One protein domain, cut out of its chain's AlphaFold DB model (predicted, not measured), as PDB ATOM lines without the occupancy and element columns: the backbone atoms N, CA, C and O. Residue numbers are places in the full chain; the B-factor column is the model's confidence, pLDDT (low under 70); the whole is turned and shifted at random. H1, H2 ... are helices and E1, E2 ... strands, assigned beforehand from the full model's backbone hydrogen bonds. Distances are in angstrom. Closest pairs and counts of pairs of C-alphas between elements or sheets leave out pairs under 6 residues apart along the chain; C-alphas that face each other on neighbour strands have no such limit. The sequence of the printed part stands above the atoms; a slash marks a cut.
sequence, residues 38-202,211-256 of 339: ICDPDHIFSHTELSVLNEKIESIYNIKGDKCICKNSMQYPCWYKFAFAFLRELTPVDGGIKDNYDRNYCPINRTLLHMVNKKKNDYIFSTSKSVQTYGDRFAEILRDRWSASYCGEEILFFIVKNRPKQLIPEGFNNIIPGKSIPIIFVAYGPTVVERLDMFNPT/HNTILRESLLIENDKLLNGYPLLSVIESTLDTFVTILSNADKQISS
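Overview. This is residues 38 to 202 and 211 to 256 of the 339 residues of an uncharacterized protein of Parastrongyloides trichosuri (UniProt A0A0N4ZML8). A small three-stranded sheet forms the core of three layers, with H3 slantwise over one face and the helical hairpin H5 and H6 over the other. H1 runs beside H6, H4 meets H6 steeply near its end, and H2 lies far out. The printed part has 211 residues with six named helices and three named strands, H1 E1 H2 H3 E2 E3 H4 H5 H6; its class is mixed, as is the sheet, E1 E2 E3. It is compact, radius of gyration of the C-alphas 17.9 A, spanning 56 by 41 by 40 A.

Along the chain. Find C-alpha 81 at (182.445, 203.901, 221.801); there E1, residues 81 to 89, begins its 25.2 A. E2 is residues 154 to 162, E3 183 to 188. H3 is residues 128 to 146, 27.0 A; H5 213 to 227; H6 232 to 255, 34.1 A, ending at (165.521, 209.237, 229.368). H1 is residues 47 to 64, 25.4 A; H2 110 to 115; H4 190 to 199.

Arrangement. At E2, find parallel E1, with N 85 and O 157 at 2.9 A, and antiparallel E3, its hairpin partner, with N 158 and O 185 at 2.8 A. E1, H2 H3, E2 is a strand-helix-strand unit, parallel strands joined through helices, with a right-handed crossover. H3 has a height over the sheet of 7.8 A; C-alphas Glu 140 and Ala 187 are its closest to E3, 5.1 A. On the opposite face H6 lies over E2, height 9.1 A. H6, the hub, touches H5 (closest C-alphas Glu 222 and Val 235, 6.2 A; shallow tilt of 12 degrees, opposite ways), H1 (Glu 49 and Leu 233, 6.9 A) and H4 (Phe 199 and Ala 250, 5.6 A; steep tilt of 64 degrees). H2 is not on the sheet. In all six helices every O i to N i+4 pair is within hydrogen-bond range.

Size, cuts and confidence. The farthest C-alphas, Lys 119 and Ser 256, are 58.0 A apart. Residues 203 to 210 are not printed; C-alphas 202 and 211 are 11.0 A apart. The links H1 to E1, E1 to H2, H2 to H3 and E2 to E3 are long. Look for pLDDT under 70 at residues 109 to 123, among others.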
ATOM      1  N   ILE A  38     190.527 201.790 216.128       90.38
ATOM      2  CA  ILE A  38     190.738 200.936 214.958       90.38
ATOM      3  C   ILE A  38     192.060 200.177 215.146       90.38
ATOM      4  O   ILE A  38     193.000 200.719 215.719       90.38
ATOM      5  N   CYS A  39     192.155 198.933 214.677       91.19
ATOM      6  CA  CYS A  39     193.408 198.181 214.596       91.19
ATOM      7  C   CYS A  39     193.341 197.160 213.446       91.19
ATOM      8  O   CYS A  39     192.567 196.201 213.524       91.19
ATOM      9  N   ASP A  40     194.152 197.358 212.404       91.19
ATOM     10  CA  ASP A  40     194.218 196.539 211.183       91.19
ATOM     11  C   ASP A  40     195.651 196.032 210.905       91.19
ATOM     12  O   ASP A  40     196.333 196.530 210.003       91.19
ATOM     13  N   PRO A  41     196.134 195.042 211.680       89.50
ATOM     14  CA  PRO A  41     197.494 194.513 211.547       89.50
ATOM     15  C   PRO A  41     197.763 193.860 210.183       89.50
ATOM     16  O   PRO A  41     198.906 193.805 209.737       89.50
ATOM     17  N   ASP A  42     196.720 193.361 209.517       87.94
ATOM     18  CA  ASP A  42     196.819 192.638 208.245       87.94
ATOM     19  C   ASP A  42     196.651 193.540 207.014       87.94
ATOM     20  O   ASP A  42     196.669 193.026 205.883       87.94
ATOM     21  N   HIS A  43     196.469 194.852 207.225       89.31
ATOM     22  CA  HIS A  43     196.184 195.857 206.196       89.31
ATOM     23  C   HIS A  43     195.064 195.402 205.246       89.31
ATOM     24  O   HIS A  43     195.212 195.369 204.019       89.31
ATOM     25  N   ILE A  44     193.957 194.941 205.829       89.06
ATOM     26  CA  ILE A  44     192.766 194.515 205.094       89.06
ATOM     27  C   ILE A  44     192.121 195.706 204.401       89.06
ATOM     28  O   ILE A  44     191.689 195.556 203.255       89.06
ATOM     29  N   PHE A  45     192.060 196.835 205.102       89.25
ATOM     30  CA  PHE A  45     191.544 198.099 204.617       89.25
ATOM     31  C   PHE A  45     192.684 198.960 204.086       89.25
ATOM     32  O   PHE A  45     193.777 199.043 204.647       89.25
ATOM     33  N   SER A  46     192.402 199.658 202.993       89.06
ATOM     34  CA  SER A  46     193.244 200.751 202.530       89.06
ATOM     35  C   SER A  46     193.132 201.962 203.461       89.06
ATOM     36  O   SER A  46     192.121 202.171 204.135       89.06
ATOM     37  N   HIS A  47     194.141 202.834 203.439       84.75
ATOM     38  CA  HIS A  47     194.101 204.092 204.189       84.75
ATOM     39  C   HIS A  47     192.885 204.959 203.838       84.75
ATOM     40  O   HIS A  47     192.328 205.612 204.713       84.75
ATOM     41  N   THR A  48     192.436 204.948 202.581       88.19
ATOM     42  CA  THR A  48     191.242 205.689 202.156       88.19
ATOM     43  C   THR A  48     189.967 205.135 202.785       88.19
ATOM     44  O   THR A  48     189.144 205.910 203.257       88.19
ATOM     45  N   GLU A  49     189.817 203.810 202.864       91.44
ATOM     46  CA  GLU A  49     188.642 203.192 203.496       91.44
ATOM     47  C   GLU A  49     188.636 203.427 205.012       91.44
ATOM     48  O   GLU A  49     187.583 203.693 205.589       91.44
ATOM     49  N   LEU A  50     189.810 203.400 205.654       89.19
ATOM     50  CA  LEU A  50     189.948 203.771 207.066       89.19
ATOM     51  C   LEU A  50     189.615 205.249 207.315       89.19
ATOM     52  O   LEU A  50     189.035 205.562 208.353       89.19
ATOM     53  N   SER A  51     189.944 206.152 206.382       88.62
ATOM     54  CA  SER A  51     189.572 207.574 206.471       88.62
ATOM     55  C   SER A  51     188.061 207.744 206.448       88.62
ATOM     56  O   SER A  51     187.513 208.373 207.347       88.62
ATOM     57  N   VAL A  52     187.385 207.114 205.484       91.38
ATOM     58  CA  VAL A  52     185.919 207.162 205.363       91.38
ATOM     59  C   VAL A  52     185.248 206.610 206.623       91.38
ATOM     60  O   VAL A  52     184.344 207.235 207.177       91.38
ATOM     61  N   LEU A  53     185.736 205.479 207.144       91.75
ATOM     62  CA  LEU A  53     185.230 204.918 208.395       91.75
ATOM     63  C   LEU A  53     185.439 205.875 209.582       91.75
ATOM     64  O   LEU A  53     184.539 206.047 210.405       91.75
ATOM     65  N   ASN A  54     186.605 206.516 209.679       90.38
ATOM     66  CA  ASN A  54     186.883 207.470 210.749       90.38
ATOM     67  C   ASN A  54     186.004 208.728 210.647       90.38
ATOM     68  O   ASN A  54     185.467 209.161 211.662       90.38
ATOM     69  N   GLU A  55     185.795 209.265 209.443       91.31
ATOM     70  CA  GLU A  55     184.881 210.388 209.185       91.31
ATOM     71  C   GLU A  55     183.441 210.044 209.586       91.31
ATOM     72  O   GLU A  55     182.748 210.856 210.206       91.31
ATOM     73  N   LYS A  56     182.991 208.812 209.307       93.00
ATOM     74  CA  LYS A  56     181.676 208.322 209.738       93.00
ATOM     75  C   LYS A  56     181.550 208.307 211.262       93.00
ATOM     76  O   LYS A  56     180.547 208.778 211.800       93.00
ATOM     77  N   ILE A  57     182.559 207.791 211.964       92.25
ATOM     78  CA  ILE A  57     182.593 207.743 213.435       92.25
ATOM     79  C   ILE A  57     182.616 209.158 214.025       92.25
ATOM     80  O   ILE A  57     181.864 209.456 214.952       92.25
ATOM     81  N   GLU A  58     183.437 210.047 213.470       91.12
ATOM     82  CA  GLU A  58     183.514 211.445 213.887       91.12
ATOM     83  C   GLU A  58     182.175 212.164 213.682       91.12
ATOM     84  O   GLU A  58     181.701 212.845 214.588       91.12
ATOM     85  N   SER A  59     181.501 211.948 212.549       93.00
ATOM     86  CA  SER A  59     180.155 212.475 212.296       93.00
ATOM     87  C   SER A  59     179.148 212.016 213.356       93.00
ATOM     88  O   SER A  59     178.385 212.827 213.887       93.00
ATOM     89  N   ILE A  60     179.182 210.732 213.725       92.69
ATOM     90  CA  ILE A  60     178.332 210.184 214.786       92.69
ATOM     91  C   ILE A  60     178.605 210.897 216.117       92.69
ATOM     92  O   ILE A  60     177.662 211.323 216.791       92.69
ATOM     93  N   TYR A  61     179.874 211.065 216.491       91.38
ATOM     94  CA  TYR A  61     180.242 211.741 217.732       91.38
ATOM     95  C   TYR A  61     179.927 213.235 217.710       91.38
ATOM     96  O   TYR A  61     179.423 213.739 218.703       91.38
ATOM     97  N   ASN A  62     180.059 213.922 216.581       91.44
ATOM     98  CA  ASN A  62     179.652 215.324 216.474       91.44
ATOM     99  C   ASN A  62     178.146 215.519 216.729       91.44
ATOM    100  O   ASN A  62     177.723 216.574 217.190       91.44
ATOM    101  N   ILE A  63     177.323 214.500 216.455       91.81
ATOM    102  CA  ILE A  63     175.867 214.552 216.665       91.81
ATOM    103  C   ILE A  63     175.463 214.034 218.057       91.81
ATOM    104  O   ILE A  63     174.439 214.445 218.612       91.81
ATOM    105  N   LYS A  64     176.200 213.063 218.606       90.38
ATOM    106  CA  LYS A  64     175.779 212.281 219.784       90.38
ATOM    107  C   LYS A  64     176.739 212.347 220.963       90.38
ATOM    108  O   LYS A  64     176.348 211.952 222.055       90.38
ATOM    109  N   GLY A  65     177.958 212.824 220.753       84.56
ATOM    110  CA  GLY A  65     179.095 212.725 221.665       84.56
ATOM    111  C   GLY A  65     178.897 213.403 223.014       84.56
ATOM    112  O   GLY A  65     179.591 213.025 223.950       84.56
ATOM    113  N   ASP A  66     177.917 214.304 223.133       85.44
ATOM    114  CA  ASP A  66     177.539 214.980 224.383       85.44
ATOM    115  C   ASP A  66     176.513 214.196 225.224       85.44
ATOM    116  O   ASP A  66     176.186 214.573 226.351       85.44
ATOM    117  N   LYS A  67     175.959 213.097 224.695       86.75
ATOM    118  CA  LYS A  67     174.949 212.281 225.385       86.75
ATOM    119  C   LYS A  67     175.615 211.224 226.248       86.75
ATOM    120  O   LYS A  67     175.661 210.053 225.885       86.75
ATOM    121  N   CYS A  68     176.131 211.643 227.396       86.81
ATOM    122  CA  CYS A  68     176.965 210.763 228.199       86.81
ATOM    123  C   CYS A  68     176.220 209.518 228.700       86.81
ATOM    124  O   CYS A  68     175.169 209.601 229.342       86.81
ATOM    125  N   ILE A  69     176.795 208.348 228.416       86.06
ATOM    126  CA  ILE A  69     176.273 207.057 228.879       86.06
ATOM    127  C   ILE A  69     176.674 206.822 230.340       86.06
ATOM    128  O   ILE A  69     175.848 206.425 231.167       86.06
ATOM    129  N   CYS A  70     177.928 207.125 230.670       84.06
ATOM    130  CA  CYS A  70     178.469 207.002 232.014       84.06
ATOM    131  C   CYS A  70     178.213 208.290 232.813       84.06
ATOM    132  O   CYS A  70     178.539 209.386 232.361       84.06
ATOM    133  N   LYS A  71     177.690 208.172 234.042       73.56
ATOM    134  CA  LYS A  71     177.307 209.325 234.889       73.56
ATOM    135  C   LYS A  71     178.470 210.253 235.288       73.56
ATOM    136  O   LYS A  71     178.207 211.371 235.712       73.56
ATOM    137  N   ASN A  72     179.723 209.813 235.128       63.59
ATOM    138  CA  ASN A  72     180.919 210.504 235.631       63.59
ATOM    139  C   ASN A  72     182.015 210.745 234.569       63.59
ATOM    140  O   ASN A  72     183.131 211.109 234.935       63.59
ATOM    141  N   SER A  73     181.753 210.541 233.272       61.09
ATOM    142  CA  SER A  73     182.767 210.773 232.231       61.09
ATOM    143  C   SER A  73     182.574 212.136 231.561       61.09
ATOM    144  O   SER A  73     181.677 212.293 230.738       61.09
ATOM    145  N   MET A  74     183.440 213.108 231.868       61.06
ATOM    146  CA  MET A  74     183.533 214.382 231.123       61.06
ATOM    147  C   MET A  74     184.443 214.293 229.885       61.06
ATOM    148  O   MET A  74     184.756 215.308 229.267       61.06
ATOM    149  N   GLN A  75     184.917 213.098 229.529       70.88
ATOM    150  CA  GLN A  75     185.810 212.923 228.391       70.88
ATOM    151  C   GLN A  75     185.000 212.685 227.117       70.88
ATOM    152  O   GLN A  75     184.252 211.714 227.028       70.88
ATOM    153  N   TYR A  76     185.153 213.588 226.150       71.75
ATOM    154  CA  TYR A  76     184.542 213.472 224.830       71.75
ATOM    155  C   TYR A  76     185.287 212.431 223.964       71.75
ATOM    156  O   TYR A  76     186.522 212.408 223.997       71.75
ATOM    157  N   PRO A  77     184.578 211.617 223.158       78.38
ATOM    158  CA  PRO A  77     183.121 211.464 223.133       78.38
ATOM    159  C   PRO A  77     182.636 210.672 224.356       78.38
ATOM    160  O   PRO A  77     183.220 209.646 224.702       78.38
ATOM    161  N   CYS A  78     181.553 211.124 224.998       84.50
ATOM    162  CA  CYS A  78     181.000 210.451 226.182       84.50
ATOM    163  C   CYS A  78     179.836 209.491 225.865       84.50
ATOM    164  O   CYS A  78     179.248 208.894 226.775       84.50
ATOM    165  N   TRP A  79     179.494 209.340 224.581       90.06
ATOM    166  CA  TRP A  79     178.498 208.377 224.103       90.06
ATOM    167  C   TRP A  79     179.083 206.954 223.976       90.06
ATOM    168  O   TRP A  79     180.181 206.688 224.464       90.06
ATOM    169  N   TYR A  80     178.362 206.024 223.338       91.12
ATOM    170  CA  TYR A  80     178.896 204.689 223.037       91.12
ATOM    171  C   TYR A  80     180.174 204.775 222.203       91.12
ATOM    172  O   TYR A  80     180.251 205.583 221.280       91.12
ATOM    173  N   LYS A  81     181.154 203.921 222.498       90.56
ATOM    174  CA  LYS A  81     182.445 203.901 221.801       90.56
ATOM    175  C   LYS A  81     182.506 202.770 220.790       90.56
ATOM    176  O   LYS A  81     182.335 201.611 221.151       90.56
ATOM    177  N   PHE A  82     182.818 203.089 219.541       92.31
ATOM    178  CA  PHE A  82     182.965 202.093 218.482       92.31
ATOM    179  C   PHE A  82     184.435 201.717 218.266       92.31
ATOM    180  O   PHE A  82     185.294 202.584 218.071       92.31
ATOM    181  N   ALA A  83     184.708 200.414 218.296       92.56
ATOM    182  CA  ALA A  83     186.025 199.831 218.089       92.56
ATOM    183  C   ALA A  83     186.005 198.824 216.929       92.56
ATOM    184  O   ALA A  83     185.011 198.131 216.731       92.56
ATOM    185  N   PHE A  84     187.097 198.736 216.171       94.25
ATOM    186  CA  PHE A  84     187.216 197.923 214.961       94.25
ATOM    187  C   PHE A  84     188.524 197.139 214.975       94.25
ATOM    188  O   PHE A  84     189.606 197.724 214.956       94.25
ATOM    189  N   ALA A  85     188.420 195.816 214.977       94.31
ATOM    190  CA  ALA A  85     189.539 194.895 214.839       94.31
ATOM    191  C   ALA A  85     189.412 194.131 213.519       94.31
ATOM    192  O   ALA A  85     188.327 193.648 213.192       94.31
ATOM    193  N   PHE A  86     190.509 193.990 212.780       93.94
ATOM    194  CA  PHE A  86     190.534 193.327 211.480       93.94
ATOM    195  C   PHE A  86     191.475 192.126 211.491       93.94
ATOM    196  O   PHE A  86     192.622 192.211 211.922       93.94
ATOM    197  N   LEU A  87     190.994 190.998 210.974       92.50
ATOM    198  CA  LEU A  87     191.782 189.783 210.821       92.50
ATOM    199  C   LEU A  87     191.586 189.183 209.434       92.50
ATOM    200  O   LEU A  87     190.465 189.058 208.938       92.50
ATOM    201  N   ARG A  88     192.673 188.783 208.778       90.44
ATOM    202  CA  ARG A  88     192.603 188.206 207.434       90.44
ATOM    203  C   ARG A  88     191.854 186.885 207.415       90.44
ATOM    204  O   ARG A  88     190.972 186.699 206.582       90.44
ATOM    205  N   GLU A  89     192.199 185.980 208.318       88.56
ATOM    206  CA  GLU A  89     191.642 184.634 208.377       88.56
ATOM    207  C   GLU A  89     191.478 184.199 209.829       88.56
ATOM    208  O   GLU A  89     192.401 184.318 210.634       88.56
ATOM    209  N   LEU A  90     190.291 183.693 210.163       88.62
ATOM    210  CA  LEU A  90     190.021 183.155 211.486       88.62
ATOM    211  C   LEU A  90     190.444 181.689 211.524       88.62
ATOM    212  O   LEU A  90     189.844 180.845 210.861       88.62
ATOM    213  N   THR A  91     191.453 181.395 212.330       84.31
ATOM    214  CA  THR A  91     191.988 180.048 212.535       84.31
ATOM    215  C   THR A  91     191.866 179.664 214.013       84.31
ATOM    216  O   THR A  91     192.171 180.478 214.893       84.31
ATOM    217  N   PRO A  92     191.380 178.448 214.323       80.94
ATOM    218  CA  PRO A  92     191.256 178.001 215.698       80.94
ATOM    219  C   PRO A  92     192.646 177.781 216.299       80.94
ATOM    220  O   PRO A  92     193.476 177.066 215.737       80.94
ATOM    221  N   VAL A  93     192.886 178.386 217.459       79.31
ATOM    222  CA  VAL A  93     194.096 178.184 218.257       79.31
ATOM    223  C   VAL A  93     193.710 177.427 219.520       79.31
ATOM    224  O   VAL A  93     192.938 177.935 220.340       79.31
ATOM    225  N   ASP A  94     194.258 176.225 219.695       75.19
ATOM    226  CA  ASP A  94     194.047 175.415 220.897       75.19
ATOM    227  C   ASP A  94     194.430 176.205 222.155       75.19
ATOM    228  O   ASP A  94     195.555 176.684 222.301       75.19
ATOM    229  N   GLY A  95     193.475 176.369 223.074       76.44
ATOM    230  CA  GLY A  95     193.665 177.157 224.294       76.44
ATOM    231  C   GLY A  95     193.823 178.668 224.072       76.44
ATOM    232  O   GLY A  95     194.111 179.379 225.036       76.44
ATOM    233  N   GLY A  96     193.630 179.152 222.839       78.06
ATOM    234  CA  GLY A  96     193.629 180.571 222.479       78.06
ATOM    235  C   GLY A  96     192.387 181.318 222.967       78.06
ATOM    236  O   GLY A  96     192.445 182.529 223.148       78.06
ATOM    237  N   ILE A  97     191.301 180.595 223.251       84.31
ATOM    238  CA  ILE A  97     190.082 181.122 223.872       84.31
ATOM    239  C   ILE A  97     189.795 180.329 225.144       84.31
ATOM    240  O   ILE A  97     189.754 179.098 225.112       84.31
ATOM    241  N   LYS A  98     189.593 181.039 226.255       84.06
ATOM    242  CA  LYS A  98     189.131 180.494 227.535       84.06
ATOM    243  C   LYS A  98     188.249 181.524 228.229       84.06
ATOM    244  O   LYS A  98     188.480 182.718 228.075       84.06
ATOM    245  N   ASP A  99     187.294 181.060 229.032       82.62
ATOM    246  CA  ASP A  99     186.344 181.938 229.734       82.62
ATOM    247  C   ASP A  99     187.006 182.844 230.784       82.62
ATOM    248  O   ASP A  99     186.431 183.847 231.185       82.62
ATOM    249  N   ASN A 100     188.212 182.497 231.243       83.25
ATOM    250  CA  ASN A 100     188.968 183.296 232.204       83.25
ATOM    251  C   ASN A 100     189.905 184.321 231.551       83.25
ATOM    252  O   ASN A 100     190.690 184.943 232.264       83.25
ATOM    253  N   TYR A 101     189.902 184.433 230.220       86.75
ATOM    254  CA  TYR A 101     190.694 185.441 229.529       86.75
ATOM    255  C   TYR A 101     189.926 186.755 229.487       86.75
ATOM    256  O   TYR A 101     188.821 186.813 228.956       86.75
ATOM    257  N   ASP A 102     190.525 187.801 230.042       83.94
ATOM    258  CA  ASP A 102     189.907 189.113 230.195       83.94
ATOM    259  C   ASP A 102     190.960 190.233 230.095       83.94
ATOM    260  O   ASP A 102     192.100 190.031 229.654       83.94
ATOM    261  N   ARG A 103     190.581 191.440 230.531       83.31
ATOM    262  CA  ARG A 103     191.483 192.590 230.664       83.31
ATOM    263  C   ARG A 103     192.737 192.284 231.489       83.31
ATOM    264  O   ARG A 103     193.823 192.750 231.153       83.31
ATOM    265  N   ASN A 104     192.574 191.587 232.608       84.94
ATOM    266  CA  ASN A 104     193.595 191.425 233.638       84.94
ATOM    267  C   ASN A 104     194.505 190.229 233.353       84.94
ATOM    268  O   ASN A 104     195.654 190.198 233.796       84.94
ATOM    269  N   TYR A 105     193.997 189.247 232.615       86.12
ATOM    270  CA  TYR A 105     194.689 188.006 232.348       86.12
ATOM    271  C   TYR A 105     194.466 187.542 230.908       86.12
ATOM    272  O   TYR A 105     193.413 187.027 230.553       86.12
ATOM    273  N   CYS A 106     195.508 187.652 230.081       84.50
ATOM    274  CA  CYS A 106     195.535 187.032 228.757       84.50
ATOM    275  C   CYS A 106     196.958 186.547 228.433       84.50
ATOM    276  O   CYS A 106     197.834 187.357 228.111       84.50
ATOM    277  N   PRO A 107     197.243 185.240 228.556       80.69
ATOM    278  CA  PRO A 107     198.599 184.729 228.410       80.69
ATOM    279  C   PRO A 107     199.054 184.733 226.943       80.69
ATOM    280  O   PRO A 107     198.538 183.991 226.112       80.69
ATOM    281  N   ILE A 108     200.105 185.501 226.640       73.00
ATOM    282  CA  ILE A 108     200.805 185.506 225.340       73.00
ATOM    283  C   ILE A 108     201.928 184.457 225.365       73.00
ATOM    284  O   ILE A 108     203.103 184.750 225.148       73.00
ATOM    285  N   ASN A 109     201.616 183.219 225.744       59.19
ATOM    286  CA  ASN A 109     202.651 182.191 225.828       59.19
ATOM    287  C   ASN A 109     203.050 181.716 224.425       59.19
ATOM    288  O   ASN A 109     202.195 181.331 223.627       59.19
ATOM    289  N   ARG A 110     204.364 181.655 224.148       52.97
ATOM    290  CA  ARG A 110     204.918 181.112 222.889       52.97
ATOM    291  C   ARG A 110     204.397 179.706 222.574       52.97
ATOM    292  O   ARG A 110     204.309 179.343 221.413       52.97
ATOM    293  N   THR A 111     204.013 178.924 223.581       50.56
ATOM    294  CA  THR A 111     203.391 177.602 223.416       50.56
ATOM    295  C   THR A 111     202.059 177.649 222.672       50.56
ATOM    296  O   THR A 111     201.828 176.767 221.854       50.56
ATOM    297  N   LEU A 112     201.225 178.678 222.873       54.81
ATOM    298  CA  LEU A 112     199.988 178.860 222.098       54.81
ATOM    299  C   LEU A 112     200.313 179.145 220.624       54.81
ATOM    300  O   LEU A 112     199.700 178.565 219.737       54.81
ATOM    301  N   LEU A 113     201.357 179.945 220.369       51.97
ATOM    302  CA  LEU A 113     201.889 180.213 219.024       51.97
ATOM    303  C   LEU A 113     202.627 179.008 218.402       51.97
ATOM    304  O   LEU A 113     202.792 178.956 217.192       51.97
ATOM    305  N   HIS A 114     203.092 178.036 219.198       46.22
ATOM    306  CA  HIS A 114     203.732 176.806 218.709       46.22
ATOM    307  C   HIS A 114     202.735 175.659 218.495       46.22
ATOM    308  O   HIS A 114     202.956 174.828 217.616       46.22
ATOM    309  N   MET A 115     201.627 175.608 219.246       49.41
ATOM    310  CA  MET A 115     200.525 174.667 218.986       49.41
ATOM    311  C   MET A 115     199.848 174.931 217.631       49.41
ATOM    312  O   MET A 115     199.359 173.993 217.011       49.41
ATOM    313  N   VAL A 116     199.948 176.170 217.138       52.75
ATOM    314  CA  VAL A 116     199.628 176.641 215.775       52.75
ATOM    315  C   VAL A 116     200.461 175.979 214.656       52.75
ATOM    316  O   VAL A 116     200.123 176.108 213.482       52.75
ATOM    317  N   ASN A 117     201.525 175.230 214.980       49.84
ATOM    318  CA  ASN A 117     202.387 174.553 213.995       49.84
ATOM    319  C   ASN A 117     202.175 173.022 213.880       49.84
ATOM    320  O   ASN A 117     202.975 172.336 213.240       49.84
ATOM    321  N   LYS A 118     201.104 172.449 214.450       50.69
ATOM    322  CA  LYS A 118     200.587 171.110 214.069       50.69
ATOM    323  C   LYS A 118     200.145 171.055 212.590       50.69
ATOM    324  O   LYS A 118     200.133 172.068 211.903       50.69
ATOM    325  N   LYS A 119     199.854 169.867 212.046       49.69
ATOM    326  CA  LYS A 119     199.612 169.643 210.603       49.69
ATOM    327  C   LYS A 119     198.333 170.348 210.104       49.69
ATOM    328  O   LYS A 119     197.335 170.399 210.808       49.69
ATOM    329  N   LYS A 120     198.342 170.815 208.844       51.50
ATOM    330  CA  LYS A 120     197.281 171.606 208.164       51.50
ATOM    331  C   LYS A 120     195.829 171.106 208.315       51.50
ATOM    332  O   LYS A 120     194.920 171.918 208.195       51.50
ATOM    333  N   ASN A 121     195.606 169.812 208.545       49.84
ATOM    334  CA  ASN A 121     194.261 169.228 208.616       49.84
ATOM    335  C   ASN A 121     193.584 169.389 209.989       49.84
ATOM    336  O   ASN A 121     192.373 169.212 210.066       49.84
ATOM    337  N   ASP A 122     194.327 169.773 211.032       51.97
ATOM    338  CA  ASP A 122     193.792 169.899 212.396       51.97
ATOM    339  C   ASP A 122     193.222 171.310 212.696       51.97
ATOM    340  O   ASP A 122     192.594 171.507 213.731       51.97
ATOM    341  N   TYR A 123     193.383 172.294 211.792       58.91
ATOM    342  CA  TYR A 123     192.939 173.701 211.974       58.91
ATOM    343  C   TYR A 123     191.555 174.023 211.421       58.91
ATOM    344  O   TYR A 123     191.201 175.187 211.229       58.91
ATOM    345  N   ILE A 124     190.777 173.010 211.078       71.44
ATOM    346  CA  ILE A 124     189.494 173.232 210.431       71.44
ATOM    347  C   ILE A 124     188.426 173.207 211.517       71.44
ATOM    348  O   ILE A 124     188.252 172.206 212.207       71.44
ATOM    349  N   PHE A 125     187.695 174.314 211.660       82.19
ATOM    350  CA  PHE A 125     186.498 174.337 212.494       82.19
ATOM    351  C   PHE A 125     185.567 173.183 212.112       82.19
ATOM    352  O   PHE A 125     185.268 172.972 210.935       82.19
ATOM    353  N   SER A 126     185.093 172.437 213.104       81.88
ATOM    354  CA  SER A 126     184.270 171.250 212.861       81.88
ATOM    355  C   SER A 126     182.855 171.603 212.406       81.88
ATOM    356  O   SER A 126     182.252 170.873 211.626       81.88
ATOM    357  N   THR A 127     182.310 172.726 212.883       88.62
ATOM    358  CA  THR A 127     180.915 173.130 212.650       88.62
ATOM    359  C   THR A 127     180.776 174.645 212.515       88.62
ATOM    360  O   THR A 127     181.576 175.395 213.077       88.62
ATOM    361  N   SER A 128     179.714 175.111 211.852       90.56
ATOM    362  CA  SER A 128     179.341 176.536 211.805       90.56
ATOM    363  C   SER A 128     179.226 177.143 213.207       90.56
ATOM    364  O   SER A 128     179.788 178.201 213.482       90.56
ATOM    365  N   LYS A 129     178.591 176.418 214.137       91.00
ATOM    366  CA  LYS A 129     178.456 176.822 215.541       91.00
ATOM    367  C   LYS A 129     179.812 177.009 216.223       91.00
ATOM    368  O   LYS A 129     179.983 177.988 216.938       91.00
ATOM    369  N   SER A 130     180.781 176.122 215.979       90.31
ATOM    370  CA  SER A 130     182.130 176.269 216.545       90.31
ATOM    371  C   SER A 130     182.848 177.518 216.034       90.31
ATOM    372  O   SER A 130     183.492 178.196 216.829       90.31
ATOM    373  N   VAL A 131     182.682 177.870 214.751       91.75
ATOM    374  CA  VAL A 131     183.214 179.128 214.205       91.75
ATOM    375  C   VAL A 131     182.556 180.315 214.894       91.75
ATOM    376  O   VAL A 131     183.256 181.218 215.336       91.75
ATOM    377  N   GLN A 132     181.223 180.302 214.996       92.81
ATOM    378  CA  GLN A 132     180.467 181.401 215.586       92.81
ATOM    379  C   GLN A 132     180.880 181.629 217.041       92.81
ATOM    380  O   GLN A 132     181.273 182.730 217.399       92.81
ATOM    381  N   THR A 133     180.892 180.570 217.855       91.81
ATOM    382  CA  THR A 133     181.319 180.649 219.256       91.81
ATOM    383  C   THR A 133     182.764 181.118 219.386       91.81
ATOM    384  O   THR A 133     183.056 181.935 220.254       91.81
ATOM    385  N   TYR A 134     183.672 180.640 218.532       92.12
ATOM    386  CA  TYR A 134     185.064 181.079 218.564       92.12
ATOM    387  C   TYR A 134     185.197 182.557 218.178       92.12
ATOM    388  O   TYR A 134     185.858 183.303 218.888       92.12
ATOM    389  N   GLY A 135     184.550 183.002 217.099       94.00
ATOM    390  CA  GLY A 135     184.570 184.397 216.650       94.00
ATOM    391  C   GLY A 135     183.951 185.364 217.661       94.00
ATOM    392  O   GLY A 135     184.560 186.390 217.962       94.00
ATOM    393  N   ASP A 136     182.805 185.004 218.246       93.62
ATOM    394  CA  ASP A 136     182.133 185.789 219.289       93.62
ATOM    395  C   ASP A 136     183.048 185.943 220.518       93.62
ATOM    396  O   ASP A 136     183.329 187.058 220.960       93.62
ATOM    397  N   ARG A 137     183.614 184.835 221.019       93.62
ATOM    398  CA  ARG A 137     184.547 184.869 222.158       93.62
ATOM    399  C   ARG A 137     185.847 185.605 221.845       93.62
ATOM    400  O   ARG A 137     186.405 186.258 222.722       93.62
ATOM    401  N   PHE A 138     186.342 185.512 220.614       94.31
ATOM    402  CA  PHE A 138     187.518 186.260 220.182       94.31
ATOM    403  C   PHE A 138     187.257 187.763 220.303       94.31
ATOM    404  O   PHE A 138     188.064 188.478 220.894       94.31
ATOM    405  N   ALA A 139     186.114 188.227 219.789       95.19
ATOM    406  CA  ALA A 139     185.707 189.626 219.861       95.19
ATOM    407  C   ALA A 139     185.527 190.101 221.315       95.19
ATOM    408  O   ALA A 139     185.977 191.195 221.657       95.19
ATOM    409  N   GLU A 140     184.929 189.277 222.180       93.69
ATOM    410  CA  GLU A 140     184.770 189.577 223.610       93.69
ATOM    411  C   GLU A 140     186.119 189.757 224.316       93.69
ATOM    412  O   GLU A 140     186.346 190.789 224.947       93.69
ATOM    413  N   ILE A 141     187.049 188.810 224.140       93.50
ATOM    414  CA  ILE A 141     188.387 188.894 224.744       93.50
ATOM    415  C   ILE A 141     189.126 190.134 224.229       93.50
ATOM    416  O   ILE A 141     189.763 190.838 225.012       93.50
ATOM    417  N   LEU A 142     189.046 190.439 222.927       93.12
ATOM    418  CA  LEU A 142     189.652 191.657 222.380       93.12
ATOM    419  C   LEU A 142     189.089 192.918 223.033       93.12
ATOM    420  O   LEU A 142     189.862 193.782 223.444       93.12
ATOM    421  N   ARG A 143     187.760 193.013 223.139       93.31
ATOM    422  CA  ARG A 143     187.076 194.164 223.734       93.31
ATOM    423  C   ARG A 143     187.567 194.387 225.161       93.31
ATOM    424  O   ARG A 143     187.990 195.494 225.495       93.31
ATOM    425  N   ASP A 144     187.584 193.325 225.962       91.25
ATOM    426  CA  ASP A 144     187.992 193.389 227.365       91.25
ATOM    427  C   ASP A 144     189.454 193.802 227.506       91.25
ATOM    428  O   ASP A 144     189.781 194.695 228.292       91.25
ATOM    429  N   ARG A 145     190.342 193.233 226.686       90.25
ATOM    430  CA  ARG A 145     191.761 193.609 226.665       90.25
ATOM    431  C   ARG A 145     191.986 195.057 226.265       90.25
ATOM    432  O   ARG A 145     192.863 195.713 226.822       90.25
ATOM    433  N   TRP A 146     191.240 195.545 225.280       88.62
ATOM    434  CA  TRP A 146     191.370 196.920 224.815       88.62
ATOM    435  C   TRP A 146     190.872 197.913 225.851       88.62
ATOM    436  O   TRP A 146     191.437 199.002 225.931       88.62
ATOM    437  N   SER A 147     189.875 197.532 226.663       82.38
ATOM    438  CA  SER A 147     189.372 198.354 227.773       82.38
ATOM    439  C   SER A 147     189.173 199.811 227.358       82.38
ATOM    440  O   SER A 147     189.594 200.755 228.025       82.38
ATOM    441  N   ALA A 148     188.548 199.959 226.194       76.75
ATOM    442  CA  ALA A 148     188.279 201.209 225.499       76.75
ATOM    443  C   ALA A 148     187.432 202.203 226.310       76.75
ATOM    444  O   ALA A 148     187.336 203.394 225.987       76.75
ATOM    445  N   SER A 149     186.743 201.690 227.320       78.62
ATOM    446  CA  SER A 149     185.614 202.322 227.968       78.62
ATOM    447  C   SER A 149     185.846 202.508 229.459       78.62
ATOM    448  O   SER A 149     186.720 201.882 230.065       78.62
ATOM    449  N   TYR A 150     185.063 203.407 230.047       78.69
ATOM    450  CA  TYR A 150     185.118 203.665 231.484       78.69
ATOM    451  C   TYR A 150     184.063 202.881 232.250       78.69
ATOM    452  O   TYR A 150     184.314 202.480 233.386       78.69
ATOM    453  N   CYS A 151     182.887 202.683 231.653       86.56
ATOM    454  CA  CYS A 151     181.774 201.996 232.289       86.56
ATOM    455  C   CYS A 151     181.225 200.832 231.462       86.56
ATOM    456  O   CYS A 151     180.169 200.308 231.797       86.56
ATOM    457  N   GLY A 152     181.906 200.383 230.408       88.19
ATOM    458  CA  GLY A 152     181.390 199.315 229.552       88.19
ATOM    459  C   GLY A 152     180.527 199.825 228.396       88.19
ATOM    460  O   GLY A 152     179.605 199.124 227.975       88.19
ATOM    461  N   GLU A 153     180.743 201.067 227.950       90.62
ATOM    462  CA  GLU A 153     180.016 201.719 226.854       90.62
ATOM    463  C   GLU A 153     180.562 201.406 225.445       90.62
ATOM    464  O   GLU A 153     180.145 202.021 224.464       90.62
ATOM    465  N   GLU A 154     181.516 200.487 225.320       90.38
ATOM    466  CA  GLU A 154     182.153 200.111 224.062       90.38
ATOM    467  C   GLU A 154     181.427 198.998 223.303       90.38
ATOM    468  O   GLU A 154     180.851 198.069 223.868       90.38
ATOM    469  N   ILE A 155     181.526 199.068 221.981       94.06
ATOM    470  CA  ILE A 155     181.052 198.068 221.033       94.06
ATOM    471  C   ILE A 155     182.219 197.773 220.099       94.06
ATOM    472  O   ILE A 155     182.694 198.667 219.393       94.06
ATOM    473  N   LEU A 156     182.693 196.528 220.109       94.88
ATOM    474  CA  LEU A 156     183.793 196.086 219.262       94.88
ATOM    475  C   LEU A 156     183.254 195.287 218.082       94.88
ATOM    476  O   LEU A 156     182.645 194.237 218.269       94.88
ATOM    477  N   PHE A 157     183.531 195.768 216.874       96.19
ATOM    478  CA  PHE A 157     183.350 195.045 215.626       96.19
ATOM    479  C   PHE A 157     184.639 194.293 215.304       96.19
ATOM    480  O   PHE A 157     185.699 194.894 215.125       96.19
ATOM    481  N   PHE A 158     184.550 192.971 215.227       96.50
ATOM    482  CA  PHE A 158     185.637 192.098 214.816       96.50
ATOM    483  C   PHE A 158     185.361 191.580 213.407       96.50
ATOM    484  O   PHE A 158     184.453 190.781 213.180       96.50
ATOM    485  N   ILE A 159     186.133 192.070 212.444       96.44
ATOM    486  CA  ILE A 159     185.938 191.820 211.023       96.44
ATOM    487  C   ILE A 159     186.956 190.795 210.543       96.44
ATOM    488  O   ILE A 159     188.163 191.019 210.610       96.44
ATOM    489  N   VAL A 160     186.460 189.692 209.990       95.00
ATOM    490  CA  VAL A 160     187.290 188.661 209.368       95.00
ATOM    491  C   VAL A 160     187.142 188.754 207.851       95.00
ATOM    492  O   VAL A 160     186.043 188.564 207.330       95.00
ATOM    493  N   LYS A 161     188.234 189.036 207.126       92.31
ATOM    494  CA  LYS A 161     188.217 189.209 205.658       92.31
ATOM    495  C   LYS A 161     187.824 187.931 204.923       92.31
ATOM    496  O   LYS A 161     187.046 187.984 203.974       92.31
ATOM    497  N   ASN A 162     188.380 186.799 205.348       90.88
ATOM    498  CA  ASN A 162     188.109 185.487 204.780       90.88
ATOM    499  C   ASN A 162     187.136 184.735 205.692       90.88
ATOM    500  O   ASN A 162     187.541 184.139 206.692       90.88
ATOM    501  N   ARG A 163     185.849 184.751 205.345       91.19
ATOM    502  CA  ARG A 163     184.802 184.006 206.047       91.19
ATOM    503  C   ARG A 163     185.148 182.512 206.050       91.19
ATOM    504  O   ARG A 163     185.377 181.940 204.979       91.19
ATOM    505  N   PRO A 164     185.153 181.860 207.225       90.06
ATOM    506  CA  PRO A 164     185.358 180.421 207.316       90.06
ATOM    507  C   PRO A 164     184.313 179.655 206.502       90.06
ATOM    508  O   PRO A 164     183.127 179.986 206.533       90.06
ATOM    509  N   LYS A 165     184.744 178.610 205.789       87.44
ATOM    510  CA  LYS A 165     183.903 177.854 204.841       87.44
ATOM    511  C   LYS A 165     182.633 177.284 205.477       87.44
ATOM    512  O   LYS A 165     181.614 177.175 204.815       87.44
ATOM    513  N   GLN A 166     182.684 176.963 206.765       89.25
ATOM    514  CA  GLN A 166     181.568 176.430 207.545       89.25
ATOM    515  C   GLN A 166     180.435 177.451 207.738       89.25
ATOM    516  O   GLN A 166     179.326 177.056 208.080       89.25
ATOM    517  N   LEU A 167     180.708 178.748 207.560       89.06
ATOM    518  CA  LEU A 167     179.719 179.832 207.618       89.06
ATOM    519  C   LEU A 167     179.251 180.285 206.227       89.06
ATOM    520  O   LEU A 167     178.530 181.277 206.118       89.06
ATOM    521  N   ILE A 168     179.688 179.605 205.165       87.12
ATOM    522  CA  ILE A 168     179.231 179.846 203.798       87.12
ATOM    523  C   ILE A 168     178.120 178.829 203.508       87.12
ATOM    524  O   ILE A 168     178.398 177.627 203.506       87.12
ATOM    525  N   PRO A 169     176.870 179.271 203.282       84.12
ATOM    526  CA  PRO A 169     175.784 178.364 202.936       84.12
ATOM    527  C   PRO A 169     176.051 177.646 201.610       84.12
ATOM    528  O   PRO A 169     176.710 178.175 200.707       84.12
ATOM    529  N   GLU A 170     175.498 176.444 201.466       76.44
ATOM    530  CA  GLU A 170     175.539 175.711 200.201       76.44
ATOM    531  C   GLU A 170     174.931 176.568 199.073       76.44
ATOM    532  O   GLU A 170     173.902 177.215 199.249       76.44
ATOM    533  N   GLY A 171     175.609 176.631 197.922       69.19
ATOM    534  CA  GLY A 171     175.225 177.489 196.789       69.19
ATOM    535  C   GLY A 171     175.992 178.814 196.683       69.19
ATOM    536  O   GLY A 171     176.129 179.338 195.579       69.19
ATOM    537  N   PHE A 172     176.604 179.306 197.767       71.31
ATOM    538  CA  PHE A 172     177.427 180.530 197.741       71.31
ATOM    539  C   PHE A 172     178.893 180.281 197.343       71.31
ATOM    540  O   PHE A 172     179.615 181.217 197.001       71.31
ATOM    541  N   ASN A 173     179.324 179.014 197.294       58.38
ATOM    542  CA  ASN A 173     180.686 178.603 196.917       58.38
ATOM    543  C   ASN A 173     181.091 178.982 195.474       58.38
ATOM    544  O   ASN A 173     182.272 178.907 195.140       58.38
ATOM    545  N   ASN A 174     180.134 179.404 194.638       51.09
ATOM    546  CA  ASN A 174     180.324 179.676 193.210       51.09
ATOM    547  C   ASN A 174     180.224 181.163 192.825       51.09
ATOM    548  O   ASN A 174     180.324 181.474 191.640       51.09
ATOM    549  N   ILE A 175     179.993 182.084 193.770       55.72
ATOM    550  CA  ILE A 175     179.533 183.430 193.388       55.72
ATOM    551  C   ILE A 175     180.653 184.275 192.764       55.72
ATOM    552  O   ILE A 175     180.377 184.949 191.778       55.72
ATOM    553  N   ILE A 176     181.914 184.204 193.226       55.56
ATOM    554  CA  ILE A 176     183.066 184.816 192.520       55.56
ATOM    555  C   ILE A 176     184.367 184.042 192.833       55.56
ATOM    556  O   ILE A 176     184.865 184.131 193.960       55.56
ATOM    557  N   PRO A 177     184.976 183.323 191.868       54.22
ATOM    558  CA  PRO A 177     186.284 182.702 192.061       54.22
ATOM    559  C   PRO A 177     187.332 183.758 192.448       54.22
ATOM    560  O   PRO A 177     187.515 184.748 191.745       54.22
ATOM    561  N   GLY A 178     188.020 183.553 193.573       60.22
ATOM    562  CA  GLY A 178     189.107 184.428 194.030       60.22
ATOM    563  C   GLY A 178     188.694 185.638 194.876       60.22
ATOM    564  O   GLY A 178     189.580 186.354 195.341       60.22
ATOM    565  N   LYS A 179     187.396 185.868 195.137       71.31
ATOM    566  CA  LYS A 179     186.952 186.957 196.026       71.31
ATOM    567  C   LYS A 179     186.701 186.437 197.443       71.31
ATOM    568  O   LYS A 179     185.898 185.533 197.650       71.31
ATOM    569  N   SER A 180     187.385 187.022 198.426       82.44
ATOM    570  CA  SER A 180     187.152 186.750 199.848       82.44
ATOM    571  C   SER A 180     185.812 187.341 200.288       82.44
ATOM    572  O   SER A 180     185.580 188.535 200.088       82.44
ATOM    573  N   ILE A 181     184.954 186.528 200.901       89.81
ATOM    574  CA  ILE A 181     183.709 186.992 201.519       89.81
ATOM    575  C   ILE A 181     184.017 187.311 202.982       89.81
ATOM    576  O   ILE A 181     184.437 186.397 203.680       89.81
ATOM    577  N   PRO A 182     183.816 188.539 203.472       93.31
ATOM    578  CA  PRO A 182     184.054 188.863 204.871       93.31
ATOM    579  C   PRO A 182     182.878 188.479 205.781       93.31
ATOM    580  O   PRO A 182     181.770 188.152 205.336       93.31
ATOM    581  N   ILE A 183     183.127 188.511 207.086       95.25
ATOM    582  CA  ILE A 183     182.120 188.362 208.138       95.25
ATOM    583  C   ILE A 183     182.453 189.279 209.314       95.25
ATOM    584  O   ILE A 183     183.625 189.517 209.607       95.25
ATOM    585  N   ILE A 184     181.419 189.792 209.974       96.88
ATOM    586  CA  ILE A 184     181.527 190.681 211.127       96.88
ATOM    587  C   ILE A 184     180.979 189.958 212.361       96.88
ATOM    588  O   ILE A 184     179.828 189.523 212.379       96.88
ATOM    589  N   PHE A 185     181.804 189.868 213.398       96.56
ATOM    590  CA  PHE A 185     181.419 189.511 214.760       96.56
ATOM    591  C   PHE A 185     181.348 190.785 215.603       96.56
ATOM    592  O   PHE A 185     182.045 191.758 215.311       96.56
ATOM    593  N   VAL A 186     180.522 190.798 216.648       95.56
ATOM    594  CA  VAL A 186     180.389 191.970 217.522       95.56
ATOM    595  C   VAL A 186     180.364 191.560 218.986       95.56
ATOM    596  O   VAL A 186     179.644 190.639 219.358       95.56
ATOM    597  N   ALA A 187     181.111 192.292 219.813       94.31
ATOM    598  CA  ALA A 187     181.064 192.199 221.267       94.31
ATOM    599  C   ALA A 187     180.568 193.516 221.884       94.31
ATOM    600  O   ALA A 187     181.027 194.600 221.516       94.31
ATOM    601  N   TYR A 188     179.653 193.422 222.851       92.62
ATOM    602  CA  TYR A 188     178.946 194.568 223.441       92.62
ATOM    603  C   TYR A 188     179.288 194.726 224.912       92.62
ATOM    604  O   TYR A 188     179.033 193.800 225.677       92.62
ATOM    605  N   GLY A 189     179.866 195.857 225.315       91.44
ATOM    606  CA  GLY A 189     180.194 196.145 226.712       91.44
ATOM    607  C   GLY A 189     178.985 196.008 227.654       91.44
ATOM    608  O   GLY A 189     177.838 196.118 227.213       91.44
ATOM    609  N   PRO A 190     179.213 195.756 228.954       89.19
ATOM    610  CA  PRO A 190     178.139 195.450 229.901       89.19
ATOM    611  C   PRO A 190     177.070 196.549 229.969       89.19
ATOM    612  O   PRO A 190     175.883 196.238 229.940       89.19
ATOM    613  N   THR A 191     177.456 197.829 229.933       88.94
ATOM    614  CA  THR A 191     176.485 198.938 229.947       88.94
ATOM    615  C   THR A 191     175.640 198.994 228.672       88.94
ATOM    616  O   THR A 191     174.472 199.380 228.724       88.94
ATOM    617  N   VAL A 192     176.196 198.605 227.520       89.88
ATOM    618  CA  VAL A 192     175.432 198.503 226.265       89.88
ATOM    619  C   VAL A 192     174.338 197.448 226.407       89.88
ATOM    620  O   VAL A 192     173.182 197.717 226.084       89.88
ATOM    621  N   VAL A 193     174.701 196.272 226.927       88.00
ATOM    622  CA  VAL A 193     173.774 195.155 227.152       88.00
ATOM    623  C   VAL A 193     172.666 195.565 228.121       88.00
ATOM    624  O   VAL A 193     171.495 195.513 227.756       88.00
ATOM    625  N   GLU A 194     173.026 196.089 229.295       84.19
ATOM    626  CA  GLU A 194     172.063 196.516 230.319       84.19
ATOM    627  C   GLU A 194     171.042 197.530 229.786       84.19
ATOM    628  O   GLU A 194     169.848 197.442 230.079       84.19
ATOM    629  N   ARG A 195     171.486 198.505 228.984       83.12
ATOM    630  CA  ARG A 195     170.591 199.523 228.416       83.12
ATOM    631  C   ARG A 195     169.655 198.966 227.349       83.12
ATOM    632  O   ARG A 195     168.513 199.415 227.258       83.12
ATOM    633  N   LEU A 196     170.114 198.008 226.551       81.62
ATOM    634  CA  LEU A 196     169.278 197.349 225.546       81.62
ATOM    635  C   LEU A 196     168.261 196.402 226.185       81.62
ATOM    636  O   LEU A 196     167.125 196.335 225.723       81.62
ATOM    637  N   ASP A 197     168.622 195.739 227.280       73.25
ATOM    638  CA  ASP A 197     167.693 194.887 228.024       73.25
ATOM    639  C   ASP A 197     166.571 195.714 228.672       73.25
ATOM    640  O   ASP A 197     165.404 195.324 228.634       73.25
ATOM    641  N   MET A 198     166.877 196.915 229.182       67.44
ATOM    642  CA  MET A 198     165.855 197.843 229.694       67.44
ATOM    643  C   MET A 198     164.857 198.315 228.621       67.44
ATOM    644  O   MET A 198     163.750 198.726 228.969       67.44
ATOM    645  N   PHE A 199     165.237 198.277 227.341       62.75
ATOM    646  CA  PHE A 199     164.391 198.671 226.211       62.75
ATOM    647  C   PHE A 199     163.399 197.567 225.796       62.75
ATOM    648  O   PHE A 199     162.318 197.886 225.309       62.75
ATOM    649  N   ASN A 200     163.710 196.288 226.051       59.38
ATOM    650  CA  ASN A 200     162.855 195.143 225.711       59.38
ATOM    651  C   ASN A 200     162.483 194.294 226.945       59.38
ATOM    652  O   ASN A 200     162.899 193.135 227.038       59.38
ATOM    653  N   PRO A 201     161.662 194.806 227.880       54.03
ATOM    654  CA  PRO A 201     161.139 193.988 228.966       54.03
ATOM    655  C   PRO A 201     160.081 193.033 228.400       54.03
ATOM    656  O   PRO A 201     158.888 193.326 228.405       54.03
ATOM    657  N   THR A 202     160.500 191.891 227.864       47.88
ATOM    658  CA  THR A 202     159.553 190.800 227.631       47.88
ATOM    659  C   THR A 202     159.262 190.131 228.973       47.88
ATOM    660  O   THR A 202     160.170 189.799 229.734       47.88
ATOM    661  N   HIS A 211     169.564 188.391 226.046       49.00
ATOM    662  CA  HIS A 211     170.305 189.638 225.841       49.00
ATOM    663  C   HIS A 211     170.688 189.786 224.358       49.00
ATOM    664  O   HIS A 211     171.256 188.867 223.764       49.00
ATOM    665  N   ASN A 212     170.403 190.950 223.761       57.34
ATOM    666  CA  ASN A 212     170.849 191.380 222.420       57.34
ATOM    667  C   ASN A 212     170.168 190.820 221.147       57.34
ATOM    668  O   ASN A 212     170.766 190.909 220.074       57.34
ATOM    669  N   THR A 213     168.924 190.322 221.176       66.62
ATOM    670  CA  THR A 213     168.278 189.794 219.946       66.62
ATOM    671  C   THR A 213     168.230 190.808 218.801       66.62
ATOM    672  O   THR A 213     168.640 190.470 217.702       66.62
ATOM    673  N   ILE A 214     167.856 192.070 219.049       80.38
ATOM    674  CA  ILE A 214     167.693 193.067 217.972       80.38
ATOM    675  C   ILE A 214     169.024 193.417 217.291       80.38
ATOM    676  O   ILE A 214     169.107 193.400 216.063       80.38
ATOM    677  N   LEU A 215     170.076 193.743 218.054       85.12
ATOM    678  CA  LEU A 215     171.378 194.065 217.450       85.12
ATOM    679  C   LEU A 215     172.002 192.839 216.781       85.12
ATOM    680  O   LEU A 215     172.624 192.970 215.728       85.12
ATOM    681  N   ARG A 216     171.795 191.649 217.352       85.75
ATOM    682  CA  ARG A 216     172.253 190.391 216.763       85.75
ATOM    683  C   ARG A 216     171.518 190.070 215.464       85.75
ATOM    684  O   ARG A 216     172.167 189.730 214.484       85.75
ATOM    685  N   GLU A 217     170.196 190.198 215.430       86.88
ATOM    686  CA  GLU A 217     169.373 190.017 214.227       86.88
ATOM    687  C   GLU A 217     169.751 191.027 213.144       86.88
ATOM    688  O   GLU A 217     169.963 190.649 211.994       86.88
ATOM    689  N   SER A 218     169.932 192.296 213.520       88.44
ATOM    690  CA  SER A 218     170.424 193.328 212.607       88.44
ATOM    691  C   SER A 218     171.793 192.968 212.029       88.44
ATOM    692  O   SER A 218     171.986 193.075 210.820       88.44
ATOM    693  N   LEU A 219     172.727 192.488 212.856       92.38
ATOM    694  CA  LEU A 219     174.044 192.054 212.397       92.38
ATOM    695  C   LEU A 219     173.966 190.838 211.464       92.38
ATOM    696  O   LEU A 219     174.735 190.762 210.508       92.38
ATOM    697  N   LEU A 220     173.059 189.889 211.717       91.94
ATOM    698  CA  LEU A 220     172.840 188.744 210.828       91.94
ATOM    699  C   LEU A 220     172.386 189.211 209.439       91.94
ATOM    700  O   LEU A 220     172.982 188.806 208.444       91.94
ATOM    701  N   ILE A 221     171.424 190.138 209.375       91.62
ATOM    702  CA  ILE A 221     170.944 190.725 208.114       91.62
ATOM    703  C   ILE A 221     172.082 191.437 207.363       91.62
ATOM    704  O   ILE A 221     172.228 191.285 206.150       91.62
ATOM    705  N   GLU A 222     172.916 192.207 208.065       93.44
ATOM    706  CA  GLU A 222     174.065 192.894 207.458       93.44
ATOM    707  C   GLU A 222     175.143 191.903 206.975       93.44
ATOM    708  O   GLU A 222     175.695 192.050 205.882       93.44
ATOM    709  N   ASN A 223     175.394 190.827 207.725       93.62
ATOM    710  CA  ASN A 223     176.304 189.756 207.316       93.62
ATOM    711  C   ASN A 223     175.808 188.969 206.092       93.62
ATOM    712  O   ASN A 223     176.642 188.462 205.332       93.62
ATOM    713  N   ASP A 224     174.496 188.877 205.875       91.88
ATOM    714  CA  ASP A 224     173.917 188.280 204.669       91.88
ATOM    715  C   ASP A 224     174.141 189.163 203.435       91.88
ATOM    716  O   ASP A 224     174.396 188.655 202.341       91.88
ATOM    717  N   LYS A 225     174.170 190.495 203.584       92.06
ATOM    718  CA  LYS A 225     174.581 191.385 202.482       92.06
ATOM    719  C   LYS A 225     176.018 191.097 202.039       92.06
ATOM    720  O   LYS A 225     176.300 191.089 200.842       92.06
ATOM    721  N   LEU A 226     176.926 190.783 202.964       91.69
ATOM    722  CA  LEU A 226     178.299 190.398 202.604       91.69
ATOM    723  C   LEU A 226     178.343 189.101 201.786       91.69
ATOM    724  O   LEU A 226     179.117 189.018 200.833       91.69
ATOM    725  N   LEU A 227     177.490 188.119 202.105       89.06
ATOM    726  CA  LEU A 227     177.340 186.900 201.293       89.06
ATOM    727  C   LEU A 227     176.852 187.220 199.875       89.06
ATOM    728  O   LEU A 227     177.323 186.621 198.911       89.06
ATOM    729  N   ASN A 228     175.974 188.214 199.743       87.69
ATOM    730  CA  ASN A 228     175.445 188.690 198.465       87.69
ATOM    731  C   ASN A 228     176.411 189.615 197.694       87.69
ATOM    732  O   ASN A 228     176.041 190.186 196.671       87.69
ATOM    733  N   GLY A 229     177.658 189.765 198.155       86.88
ATOM    734  CA  GLY A 229     178.718 190.464 197.427       86.88
ATOM    735  C   GLY A 229     178.771 191.979 197.631       86.88
ATOM    736  O   GLY A 229     179.532 192.646 196.918       86.88
ATOM    737  N   TYR A 230     178.019 192.519 198.597       90.62
ATOM    738  CA  TYR A 230     178.078 193.938 198.950       90.62
ATOM    739  C   TYR A 230     179.478 194.321 199.479       90.62
ATOM    740  O   TYR A 230     180.122 193.512 200.155       90.62
ATOM    741  N   PRO A 231     179.979 195.540 199.187       92.19
ATOM    742  CA  PRO A 231     181.270 195.999 199.693       92.19
ATOM    743  C   PRO A 231     181.303 196.061 201.223       92.19
ATOM    744  O   PRO A 231     180.364 196.543 201.854       92.19
ATOM    745  N   LEU A 232     182.422 195.637 201.814       93.19
ATOM    746  CA  LEU A 232     182.583 195.560 203.267       93.19
ATOM    747  C   LEU A 232     182.423 196.917 203.961       93.19
ATOM    748  O   LEU A 232     181.693 197.003 204.941       93.19
ATOM    749  N   LEU A 233     183.049 197.972 203.429       94.69
ATOM    750  CA  LEU A 233     182.921 199.326 203.976       94.69
ATOM    751  C   LEU A 233     181.453 199.780 204.018       94.69
ATOM    752  O   LEU A 233     180.986 200.239 205.053       94.69
ATOM    753  N   SER A 234     180.702 199.553 202.935       94.62
ATOM    754  CA  SER A 234     179.281 199.918 202.856       94.62
ATOM    755  C   SER A 234     178.426 199.162 203.878       94.62
ATOM    756  O   SER A 234     177.534 199.747 204.492       94.62
ATOM    757  N   VAL A 235     178.707 197.875 204.108       95.88
ATOM    758  CA  VAL A 235     178.012 197.101 205.145       95.88
ATOM    759  C   VAL A 235     178.377 197.590 206.546       95.88
ATOM    760  O   VAL A 235     177.492 197.695 207.390       95.88
ATOM    761  N   ILE A 236     179.641 197.940 206.806       95.62
ATOM    762  CA  ILE A 236     180.049 198.522 208.094       95.62
ATOM    763  C   ILE A 236     179.303 199.837 208.352       95.62
ATOM    764  O   ILE A 236     178.763 200.019 209.441       95.62
ATOM    765  N   GLU A 237     179.217 200.727 207.362       95.69
ATOM    766  CA  GLU A 237     178.473 201.986 207.484       95.69
ATOM    767  C   GLU A 237     176.980 201.751 207.752       95.69
ATOM    768  O   GLU A 237     176.425 202.347 208.675       95.69
ATOM    769  N   SER A 238     176.347 200.835 207.006       95.88
ATOM    770  CA  SER A 238     174.941 200.438 207.207       95.88
ATOM    771  C   SER A 238     174.705 199.849 208.603       95.88
ATOM    772  O   SER A 238     173.721 200.175 209.274       95.88
ATOM    773  N   THR A 239     175.634 199.012 209.071       95.75
ATOM    774  CA  THR A 239     175.590 198.412 210.411       95.75
ATOM    775  C   THR A 239     175.694 199.496 211.481       95.75
ATOM    776  O   THR A 239     174.893 199.513 212.415       95.75
ATOM    777  N   LEU A 240     176.628 200.440 211.327       95.44
ATOM    778  CA  LEU A 240     176.780 201.578 212.230       95.44
ATOM    779  C   LEU A 240     175.517 202.435 212.282       95.44
ATOM    780  O   LEU A 240     175.048 202.732 213.375       95.44
ATOM    781  N   ASP A 241     174.934 202.793 211.140       95.62
ATOM    782  CA  ASP A 241     173.709 203.601 211.098       95.62
ATOM    783  C   ASP A 241     172.539 202.905 211.800       95.62
ATOM    784  O   ASP A 241     171.798 203.522 212.579       95.62
ATOM    785  N   THR A 242     172.410 201.596 211.587       93.62
ATOM    786  CA  THR A 242     171.381 200.783 212.236       93.62
ATOM    787  C   THR A 242     171.604 200.721 213.747       93.62
ATOM    788  O   THR A 242     170.682 200.984 214.523       93.62
ATOM    789  N   PHE A 243     172.839 200.472 214.188       94.19
ATOM    790  CA  PHE A 243     173.198 200.412 215.605       94.19
ATOM    791  C   PHE A 243     173.000 201.765 216.289       94.19
ATOM    792  O   PHE A 243     172.367 201.836 217.341       94.19
ATOM    793  N   VAL A 244     173.461 202.858 215.676       94.19
ATOM    794  CA  VAL A 244     173.273 204.233 216.164       94.19
ATOM    795  C   VAL A 244     171.793 204.548 216.344       94.19
ATOM    796  O   VAL A 244     171.418 205.182 217.335       94.19
ATOM    797  N   THR A 245     170.948 204.101 215.416       92.56
ATOM    798  CA  THR A 245     169.496 204.289 215.484       92.56
ATOM    799  C   THR A 245     168.886 203.505 216.641       92.56
ATOM    800  O   THR A 245     168.164 204.089 217.453       92.56
ATOM    801  N   ILE A 246     169.214 202.217 216.763       89.94
ATOM    802  CA  ILE A 246     168.722 201.338 217.835       89.94
ATOM    803  C   ILE A 246     169.141 201.875 219.208       89.94
ATOM    804  O   ILE A 246     168.290 202.096 220.069       89.94
ATOM    805  N   LEU A 247     170.425 202.184 219.385       91.50
ATOM    806  CA  LEU A 247     170.981 202.721 220.629       91.50
ATOM    807  C   LEU A 247     170.378 204.086 220.980       91.50
ATOM    808  O   LEU A 247     169.999 204.333 222.122       91.50
ATOM    809  N   SER A 248     170.208 204.966 219.989       90.19
ATOM    810  CA  SER A 248     169.548 206.261 220.197       90.19
ATOM    811  C   SER A 248     168.095 206.111 220.642       90.19
ATOM    812  O   SER A 248     167.604 206.935 221.415       90.19
ATOM    813  N   ASN A 249     167.384 205.111 220.121       86.75
ATOM    814  CA  ASN A 249     166.001 204.840 220.496       86.75
ATOM    815  C   ASN A 249     165.916 204.269 221.915       86.75
ATOM    816  O   ASN A 249     165.068 204.725 222.684       86.75
ATOM    817  N   ALA A 250     166.835 203.372 222.282       83.88
ATOM    818  CA  ALA A 250     166.970 202.877 223.650       83.88
ATOM    819  C   ALA A 250     167.215 204.027 224.642       83.88
ATOM    820  O   ALA A 250     166.474 204.188 225.612       83.88
ATOM    821  N   ASP A 251     168.166 204.917 224.341       82.69
ATOM    822  CA  ASP A 251     168.488 206.057 225.205       82.69
ATOM    823  C   ASP A 251     167.312 207.040 225.361       82.69
ATOM    824  O   ASP A 251     167.073 207.557 226.457       82.69
ATOM    825  N   LYS A 252     166.553 207.305 224.285       81.12
ATOM    826  CA  LYS A 252     165.362 208.171 224.335       81.12
ATOM    827  C   LYS A 252     164.293 207.619 225.274       81.12
ATOM    828  O   LYS A 252     163.680 208.397 226.000       81.12
ATOM    829  N   GLN A 253     164.068 206.307 225.271       72.81
ATOM    830  CA  GLN A 253     163.066 205.689 226.137       72.81
ATOM    831  C   GLN A 253     163.512 205.641 227.599       72.81
ATOM    832  O   GLN A 253     162.715 205.955 228.479       72.81
ATOM    833  N   ILE A 254     164.789 205.355 227.869       72.94
ATOM    834  CA  ILE A 254     165.342 205.394 229.234       72.94
ATOM    835  C   ILE A 254     165.284 206.815 229.814       72.94
ATOM    836  O   ILE A 254     164.996 206.996 230.996       72.94
ATOM    837  N   SER A 255     165.551 207.822 228.978       63.56
ATOM    838  CA  SER A 255     165.521 209.237 229.368       63.56
ATOM    839  C   SER A 255     164.105 209.810 229.433       63.56
ATOM    840  O   SER A 255     163.912 210.890 229.995       63.56
ATOM    841  N   SER A 256     163.112 209.120 228.860       55.38
ATOM    842  CA  SER A 256     161.720 209.506 229.045       55.38
ATOM    843  C   SER A 256     161.400 209.381 230.535       55.38
ATOM    844  O   SER A 256     161.768 208.377 231.156       55.38
TER     845      SER A 256